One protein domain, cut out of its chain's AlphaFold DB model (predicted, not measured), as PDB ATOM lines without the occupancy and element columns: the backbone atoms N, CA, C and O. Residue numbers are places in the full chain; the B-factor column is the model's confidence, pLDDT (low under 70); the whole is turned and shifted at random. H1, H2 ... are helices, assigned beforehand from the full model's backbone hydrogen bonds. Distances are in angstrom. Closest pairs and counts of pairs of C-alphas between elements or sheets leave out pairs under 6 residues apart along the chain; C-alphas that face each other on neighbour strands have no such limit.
ATOM      1  N   GLY A  28      39.873  28.274  57.917       74.27
ATOM      2  CA  GLY A  28      38.672  28.175  58.728       74.27
ATOM      3  C   GLY A  28      38.283  26.724  59.003       74.27
ATOM      4  O   GLY A  28      38.924  25.776  58.545       74.27
ATOM      5  N   SER A  29      37.208  26.579  59.774       87.35
ATOM      6  CA  SER A  29      36.678  25.315  60.281       87.35
ATOM      7  C   SER A  29      36.755  24.155  59.285       87.35
ATOM      8  O   SER A  29      36.240  24.241  58.164       87.35
ATOM      9  N   GLN A  30      37.356  23.047  59.715       92.89
ATOM     10  CA  GLN A  30      37.423  21.821  58.920       92.89
ATOM     11  C   GLN A  30      36.152  20.991  59.098       92.89
ATOM     12  O   GLN A  30      35.520  21.007  60.151       92.89
ATOM     13  N   THR A  31      35.765  20.202  58.096       94.00
ATOM     14  CA  THR A  31      34.568  19.351  58.234       94.00
ATOM     15  C   THR A  31      34.777  18.226  59.238       94.00
ATOM     16  O   THR A  31      33.836  17.870  59.946       94.00
ATOM     17  N   SER A  32      36.013  17.731  59.363       94.24
ATOM     18  CA  SER A  32      36.420  16.743  60.364       94.24
ATOM     19  C   SER A  32      36.255  17.205  61.814       94.24
ATOM     20  O   SER A  32      36.194  16.358  62.700       94.24
ATOM     21  N   GLU A  33      36.184  18.516  62.072       94.01
ATOM     22  CA  GLU A  33      35.959  19.060  63.422       94.01
ATOM     23  C   GLU A  33      34.503  18.889  63.882       94.01
ATOM     24  O   GLU A  33      34.244  18.775  65.077       94.01
ATOM     25  N   TYR A  34      33.552  18.834  62.942       95.04
ATOM     26  CA  TYR A  34      32.111  18.783  63.230       95.04
ATOM     27  C   TYR A  34      31.479  17.433  62.876       95.04
ATOM     28  O   TYR A  34      30.469  17.045  63.466       95.04
ATOM     29  N   TYR A  35      32.056  16.707  61.917       96.05
ATOM     30  CA  TYR A  35      31.513  15.460  61.390       96.05
ATOM     31  C   TYR A  35      32.585  14.383  61.263       96.05
ATOM     32  O   TYR A  35      33.761  14.648  61.029       96.05
ATOM     33  N   ARG A  36      32.158  13.121  61.348       96.30
ATOM     34  CA  ARG A  36      33.021  11.983  61.019       96.30
ATOM     35  C   ARG A  36      33.168  11.891  59.502       96.30
ATOM     36  O   ARG A  36      32.181  11.658  58.809       96.30
ATOM     37  N   ILE A  37      34.393  12.053  59.011       95.28
ATOM     38  CA  ILE A  37      34.722  11.981  57.582       95.28
ATOM     39  C   ILE A  37      35.377  10.647  57.207       95.28
ATOM     40  O   ILE A  37      36.028  10.003  58.033       95.28
ATOM     41  N   ASP A  38      35.235  10.241  55.946       95.47
ATOM     42  CA  ASP A  38      35.984   9.109  55.394       95.47
ATOM     43  C   ASP A  38      37.475   9.460  55.233       95.47
ATOM     44  O   ASP A  38      37.829  10.559  54.806       95.47
ATOM     45  N   LYS A  39      38.371   8.505  55.511       93.61
ATOM     46  CA  LYS A  39      39.831   8.690  55.372       93.61
ATOM     47  C   LYS A  39      40.273   8.985  53.934       93.61
ATOM     48  O   LYS A  39      41.348   9.534  53.723       93.61
ATOM     49  N   ARG A  40      39.474   8.582  52.943       93.97
ATOM     50  CA  ARG A  40      39.715   8.769  51.504       93.97
ATOM     51  C   ARG A  40      39.096  10.065  50.981       93.97
ATOM     52  O   ARG A  40      39.168  10.318  49.779       93.97
ATOM     53  N   LEU A  41      38.462  10.866  51.843       95.16
ATOM     54  CA  LEU A  41      37.832  12.117  51.445       95.16
ATOM     55  C   LEU A  41      38.888  13.072  50.853       95.16
ATOM     56  O   LEU A  41      39.891  13.362  51.506       95.16
ATOM     57  N   PRO A  42      38.683  13.598  49.629       94.72
ATOM     58  CA  PRO A  42      39.577  14.595  49.058       94.72
ATOM     59  C   PRO A  42      39.802  15.794  49.984       94.72
ATOM     60  O   PRO A  42      38.845  16.372  50.498       94.72
ATOM     61  N   TYR A  43      41.059  16.234  50.095       93.47
ATOM     62  CA  TYR A  43      41.490  17.331  50.972       93.47
ATOM     63  C   TYR A  43      40.603  18.585  50.886       93.47
ATOM     64  O   TYR A  43      40.252  19.169  51.908       93.47
ATOM     65  N   ARG A  44      40.176  18.974  49.676       93.71
ATOM     66  CA  ARG A  44      39.308  20.146  49.479       93.71
ATOM     67  C   ARG A  44      37.956  20.025  50.188       93.71
ATOM     68  O   ARG A  44      37.455  21.024  50.674       93.71
ATOM     69  N   PHE A  45      37.376  18.826  50.277       94.79
ATOM     70  CA  PHE A  45      36.097  18.627  50.964       94.79
ATOM     71  C   PHE A  45      36.246  18.668  52.485       94.79
ATOM     72  O   PHE A  45      35.273  18.978  53.156       94.79
ATOM     73  N   ASN A  46      37.448  18.424  53.025       95.34
ATOM     74  CA  ASN A  46      37.711  18.655  54.447       95.34
ATOM     75  C   ASN A  46      37.914  20.140  54.792       95.34
ATOM     76  O   ASN A  46      37.768  20.533  55.941       95.34
ATOM     77  N   ASN A  47      38.239  20.976  53.802       94.43
ATOM     78  CA  ASN A  47      38.614  22.376  54.002       94.43
ATOM     79  C   ASN A  47      37.719  23.284  53.137       94.43
ATOM     80  O   ASN A  47      38.116  23.628  52.018       94.43
ATOM     81  N   PRO A  48      36.525  23.681  53.621       93.24
ATOM     82  CA  PRO A  48      35.553  24.433  52.831       93.24
ATOM     83  C   PRO A  48      36.077  25.726  52.215       93.24
ATOM     84  O   PRO A  48      35.723  26.052  51.085       93.24
ATOM     85  N   ASP A  49      36.996  26.410  52.892       90.85
ATOM     86  CA  ASP A  49      37.593  27.650  52.387       90.85
ATOM     87  C   ASP A  49      38.469  27.458  51.139       90.85
ATOM     88  O   ASP A  49      38.842  28.429  50.484       90.85
ATOM     89  N   LYS A  50      38.785  26.213  50.752       90.89
ATOM     90  CA  LYS A  50      39.461  25.921  49.477       90.89
ATOM     91  C   LYS A  50      38.546  26.109  48.262       90.89
ATOM     92  O   LYS A  50      39.039  26.097  47.134       90.89
ATOM     93  N   PHE A  51      37.238  26.265  48.462       90.59
ATOM     94  CA  PHE A  51      36.288  26.571  47.396       90.59
ATOM     95  C   PHE A  51      36.208  28.085  47.163       90.59
ATOM     96  O   PHE A  51      35.543  28.803  47.902       90.59
ATOM     97  N   GLY A  52      36.874  28.565  46.110       88.99
ATOM     98  CA  GLY A  52      36.796  29.960  45.661       88.99
ATOM     99  C   GLY A  52      35.672  30.220  44.649       88.99
ATOM    100  O   GLY A  52      35.073  29.288  44.115       88.99
ATOM    101  N   GLY A  53      35.413  31.499  44.357       87.73
ATOM    102  CA  GLY A  53      34.506  31.936  43.281       87.73
ATOM    103  C   GLY A  53      33.053  32.205  43.691       87.73
ATOM    104  O   GLY A  53      32.237  32.555  42.840       87.73
ATOM    105  N   TYR A  54      32.725  32.071  44.977       88.52
ATOM    106  CA  TYR A  54      31.401  32.410  45.517       88.52
ATOM    107  C   TYR A  54      31.273  33.892  45.901       88.52
ATOM    108  O   TYR A  54      30.162  34.401  46.053       88.52
ATOM    109  N   ASP A  55      32.397  34.604  45.996       76.94
ATOM    110  CA  ASP A  55      32.440  36.043  46.241       76.94
ATOM    111  C   ASP A  55      32.055  36.790  44.960       76.94
ATOM    112  O   ASP A  55      32.880  37.069  44.088       76.94
ATOM    113  N   ARG A  56      30.761  37.078  44.803       75.73
ATOM    114  CA  ARG A  56      30.281  37.904  43.692       75.73
ATOM    115  C   ARG A  56      30.461  39.388  44.016       75.73
ATOM    116  O   ARG A  56      30.284  39.778  45.173       75.73
ATOM    117  N   PRO A  57      30.720  40.237  43.003       78.82
ATOM    118  CA  PRO A  57      30.643  41.679  43.172       78.82
ATOM    119  C   PRO A  57      29.311  42.062  43.820       78.82
ATOM    120  O   PRO A  57      28.262  41.516  43.466       78.82
ATOM    121  N   LYS A  58      29.353  42.996  44.775       81.07
ATOM    122  CA  LYS A  58      28.158  43.506  45.453       81.07
ATOM    123  C   LYS A  58      27.257  44.195  44.426       81.07
ATOM    124  O   LYS A  58      27.451  45.362  44.102       81.07
ATOM    125  N   LEU A  59      26.285  43.457  43.899       83.10
ATOM    126  CA  LEU A  59      25.280  43.997  42.997       83.10
ATOM    127  C   LEU A  59      24.342  44.916  43.780       83.10
ATOM    128  O   LEU A  59      24.004  44.639  44.935       83.10
ATOM    129  N   ASN A  60      23.917  46.010  43.149       88.03
ATOM    130  CA  ASN A  60      22.892  46.869  43.722       88.03
ATOM    131  C   ASN A  60      21.627  46.026  43.986       88.03
ATOM    132  O   ASN A  60      21.176  45.339  43.064       88.03
ATOM    133  N   PRO A  61      21.039  46.078  45.196       86.14
ATOM    134  CA  PRO A  61      19.813  45.348  45.505       86.14
ATOM    135  C   PRO A  61      18.681  45.570  44.487       86.14
ATOM    136  O   PRO A  61      17.928  44.638  44.226       86.14
ATOM    137  N   LEU A  62      18.606  46.753  43.866       91.03
ATOM    138  CA  LEU A  62      17.607  47.109  42.852       91.03
ATOM    139  C   LEU A  62      17.796  46.377  41.511       91.03
ATOM    140  O   LEU A  62      16.828  46.176  40.786       91.03
ATOM    141  N   TYR A  63      19.020  45.956  41.182       89.59
ATOM    142  CA  TYR A  63      19.343  45.256  39.929       89.59
ATOM    143  C   TYR A  63      19.572  43.753  40.127       89.59
ATOM    144  O   TYR A  63      20.110  43.079  39.248       89.59
ATOM    145  N   ARG A  64      19.183  43.204  41.283       89.08
ATOM    146  CA  ARG A  64      19.347  41.782  41.586       89.08
ATOM    147  C   ARG A  64      18.301  40.945  40.856       89.08
ATOM    148  O   ARG A  64      17.103  41.124  41.039       89.08
ATOM    149  N   THR A  65      18.766  39.977  40.076       90.27
ATOM    150  CA  THR A  65      17.898  38.979  39.434       90.27
ATOM    151  C   THR A  65      17.682  37.775  40.351       90.27
ATOM    152  O   THR A  65      18.519  37.480  41.205       90.27
ATOM    153  N   THR A  66      16.606  37.017  40.143       90.86
ATOM    154  CA  THR A  66      16.355  35.745  40.854       90.86
ATOM    155  C   THR A  66      17.491  34.736  40.649       90.86
ATOM    156  O   THR A  66      17.912  34.064  41.587       90.86
ATOM    157  N   ASN A  67      18.084  34.715  39.453       90.97
ATOM    158  CA  ASN A  67      19.258  33.895  39.133       90.97
ATOM    159  C   ASN A  67      20.503  34.262  39.961       90.97
ATOM    160  O   ASN A  67      21.421  33.453  40.076       90.97
ATOM    161  N   SER A  68      20.545  35.459  40.562       88.39
ATOM    162  CA  SER A  68      21.644  35.892  41.435       88.39
ATOM    163  C   SER A  68      21.622  35.220  42.814       88.39
ATOM    164  O   SER A  68      22.587  35.355  43.563       88.39
ATOM    165  N   GLU A  69      20.546  34.513  43.185       88.36
ATOM    166  CA  GLU A  69      20.531  33.678  44.396       88.36
ATOM    167  C   GLU A  69      21.415  32.436  44.243       88.36
ATOM    168  O   GLU A  69      22.092  32.024  45.190       88.36
ATOM    169  N   TYR A  70      21.446  31.847  43.045       90.80
ATOM    170  CA  TYR A  70      22.225  30.644  42.794       90.80
ATOM    171  C   TYR A  70      23.728  30.933  42.877       90.80
ATOM    172  O   TYR A  70      24.251  31.851  42.242       90.80
ATOM    173  N   GLY A  71      24.445  30.127  43.663       88.62
ATOM    174  CA  GLY A  71      25.888  30.276  43.856       88.62
ATOM    175  C   GLY A  71      26.295  31.558  44.591       88.62
ATOM    176  O   GLY A  71      27.440  31.977  44.456       88.62
ATOM    177  N   ARG A  72      25.381  32.201  45.334       87.97
ATOM    178  CA  ARG A  72      25.706  33.349  46.198       87.97
ATOM    179  C   ARG A  72      26.495  32.955  47.445       87.97
ATOM    180  O   ARG A  72      27.301  33.736  47.932       87.97
ATOM    181  N   LEU A  73      26.180  31.799  48.022       89.96
ATOM    182  CA  LEU A  73      26.727  31.370  49.305       89.96
ATOM    183  C   LEU A  73      27.902  30.429  49.083       89.96
ATOM    184  O   LEU A  73      27.774  29.454  48.338       89.96
ATOM    185  N   LYS A  74      29.020  30.706  49.761       91.85
ATOM    186  CA  LYS A  74      30.156  29.789  49.787       91.85
ATOM    187  C   LYS A  74      29.794  28.500  50.538       91.85
ATOM    188  O   LYS A  74      29.051  28.566  51.525       91.85
ATOM    189  N   PRO A  75      30.326  27.344  50.121       93.25
ATOM    190  CA  PRO A  75      30.229  26.119  50.894       93.25
ATOM    191  C   PRO A  75      30.797  26.301  52.306       93.25
ATOM    192  O   PRO A  75      31.821  26.954  52.503       93.25
ATOM    193  N   ASN A  76      30.139  25.696  53.286       92.10
ATOM    194  CA  ASN A  76      30.577  25.634  54.678       92.10
ATOM    195  C   ASN A  76      30.696  24.176  55.148       92.10
ATOM    196  O   ASN A  76      30.370  23.244  54.403       92.10
ATOM    197  N   VAL A  83      31.709  11.845  52.699       96.03
ATOM    198  CA  VAL A  83      32.198  10.709  51.903       96.03
ATOM    199  C   VAL A  83      32.159  11.072  50.416       96.03
ATOM    200  O   VAL A  83      31.217  11.717  49.956       96.03
ATOM    201  N   TYR A  84      33.162  10.644  49.642       95.44
ATOM    202  CA  TYR A  84      33.203  10.852  48.193       95.44
ATOM    203  C   TYR A  84      33.809   9.647  47.464       95.44
ATOM    204  O   TYR A  84      35.005   9.385  47.567       95.44
ATOM    205  N   TYR A  85      32.986   8.937  46.689       94.61
ATOM    206  CA  TYR A  85      33.404   7.783  45.889       94.61
ATOM    207  C   TYR A  85      33.680   8.199  44.441       94.61
ATOM    208  O   TYR A  85      32.808   8.117  43.574       94.61
ATOM    209  N   ASN A  86      34.896   8.671  44.160       92.50
ATOM    210  CA  ASN A  86      35.286   8.984  42.789       92.50
ATOM    211  C   ASN A  86      35.489   7.712  41.957       92.50
ATOM    212  O   ASN A  86      36.063   6.725  42.411       92.50
ATOM    213  N   LYS A  87      35.085   7.762  40.686       93.33
ATOM    214  CA  LYS A  87      35.473   6.737  39.713       93.33
ATOM    215  C   LYS A  87      36.890   7.030  39.230       93.33
ATOM    216  O   LYS A  87      37.131   8.071  38.621       93.33
ATOM    217  N   ASN A  88      37.821   6.115  39.492       92.39
ATOM    218  CA  ASN A  88      39.160   6.186  38.920       92.39
ATOM    219  C   ASN A  88      39.091   5.865  37.417       92.39
ATOM    220  O   ASN A  88      38.580   4.818  37.031       92.39
ATOM    221  N   GLN A  89      39.605   6.764  36.577       95.26
ATOM    222  CA  GLN A  89      39.624   6.605  35.120       95.26
ATOM    223  C   GLN A  89      41.033   6.369  34.559       95.26
ATOM    224  O   GLN A  89      41.193   6.312  33.344       95.26
ATOM    225  N   GLU A  90      42.059   6.224  35.402       95.88
ATOM    226  CA  GLU A  90      43.452   6.102  34.949       95.88
ATOM    227  C   GLU A  90      43.680   4.874  34.057       95.88
ATOM    228  O   GLU A  90      44.400   4.957  33.062       95.88
ATOM    229  N   PHE A  91      43.012   3.751  34.349       93.74
ATOM    230  CA  PHE A  91      43.040   2.569  33.482       93.74
ATOM    231  C   PHE A  91      42.465   2.887  32.098       93.74
ATOM    232  O   PHE A  91      43.146   2.723  31.088       93.74
ATOM    233  N   SER A  92      41.234   3.394  32.044       94.00
ATOM    234  CA  SER A  92      40.563   3.674  30.779       94.00
ATOM    235  C   SER A  92      41.319   4.732  29.974       94.00
ATOM    236  O   SER A  92      41.544   4.528  28.789       94.00
ATOM    237  N   LYS A  93      41.804   5.813  30.602       94.99
ATOM    238  CA  LYS A  93      42.630   6.836  29.938       94.99
ATOM    239  C   LYS A  93      43.904   6.257  29.323       94.99
ATOM    240  O   LYS A  93      44.323   6.720  28.267       94.99
ATOM    241  N   ARG A  94      44.528   5.263  29.969       94.53
ATOM    242  CA  ARG A  94      45.730   4.599  29.446       94.53
ATOM    243  C   ARG A  94      45.443   3.871  28.132       94.53
ATOM    244  O   ARG A  94      46.188   4.064  27.180       94.53
ATOM    245  N   TYR A  95      44.365   3.088  28.071       91.85
ATOM    246  CA  TYR A  95      44.032   2.282  26.888       91.85
ATOM    247  C   TYR A  95      43.241   3.045  25.820       91.85
ATOM    248  O   TYR A  95      43.376   2.735  24.642       91.85
ATOM    249  N   MET A  96      42.496   4.093  26.189       91.10
ATOM    250  CA  MET A  96      41.811   4.973  25.230       91.10
ATOM    251  C   MET A  96      42.780   5.595  24.215       91.10
ATOM    252  O   MET A  96      42.399   5.823  23.072       91.10
ATOM    253  N   LYS A  97      44.041   5.835  24.605       91.68
ATOM    254  CA  LYS A  97      45.074   6.392  23.715       91.68
ATOM    255  C   LYS A  97      45.395   5.502  22.511       91.68
ATOM    256  O   LYS A  97      45.865   6.025  21.509       91.68
TER     257      LYS A  97
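AT A GLANCE: This is residues 28 to 76 and 83 to 97 of the 115 residues of an uncharacterized protein of Schistosoma mansoni (UniProt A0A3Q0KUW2). Look for little regular structure: a flat, mostly looped chain with short helices H1 and H2 near each other, a looped arm reaching out to H3, and a tail ending in H4. Residues 60 to 67 and 87 to 97 stick out. The 64 printed residues, all helix by class with four named helices and no named strand, are extended, with a radius of gyration of the C-alphas of 17.8 A and spans of 53 by 38 by 16 A.

IN THESE COORDINATES: Find C-alpha 31 at (34.568, 19.351, 58.234), where H1 runs to 34. H2 is residues 43 to 46 and H3 66 to 69. H4, residues 90 to 96, covers 9.9 A and ends at (41.811, 4.973, 25.230).

HOW THE PARTS SIT: H1 and H2 only just touch, with 3 pairs of C-alphas within 8 A; the closest, Thr 31 and Asn 46, are 5.0 A apart. H3 and H4 touch no helix. In H4 every O i to N i+4 pair is within hydrogen-bond range; H1, H2 and H3 are too short for one.

THE WHOLE: C-alphas 62 and 95, the farthest apart, lie 54.4 A apart. Residues 77 to 82 are not printed, a gap of 15.3 A between C-alphas 76 and 83. The link from H2 to H3 is long. No printed residue is under 70 in pLDDT.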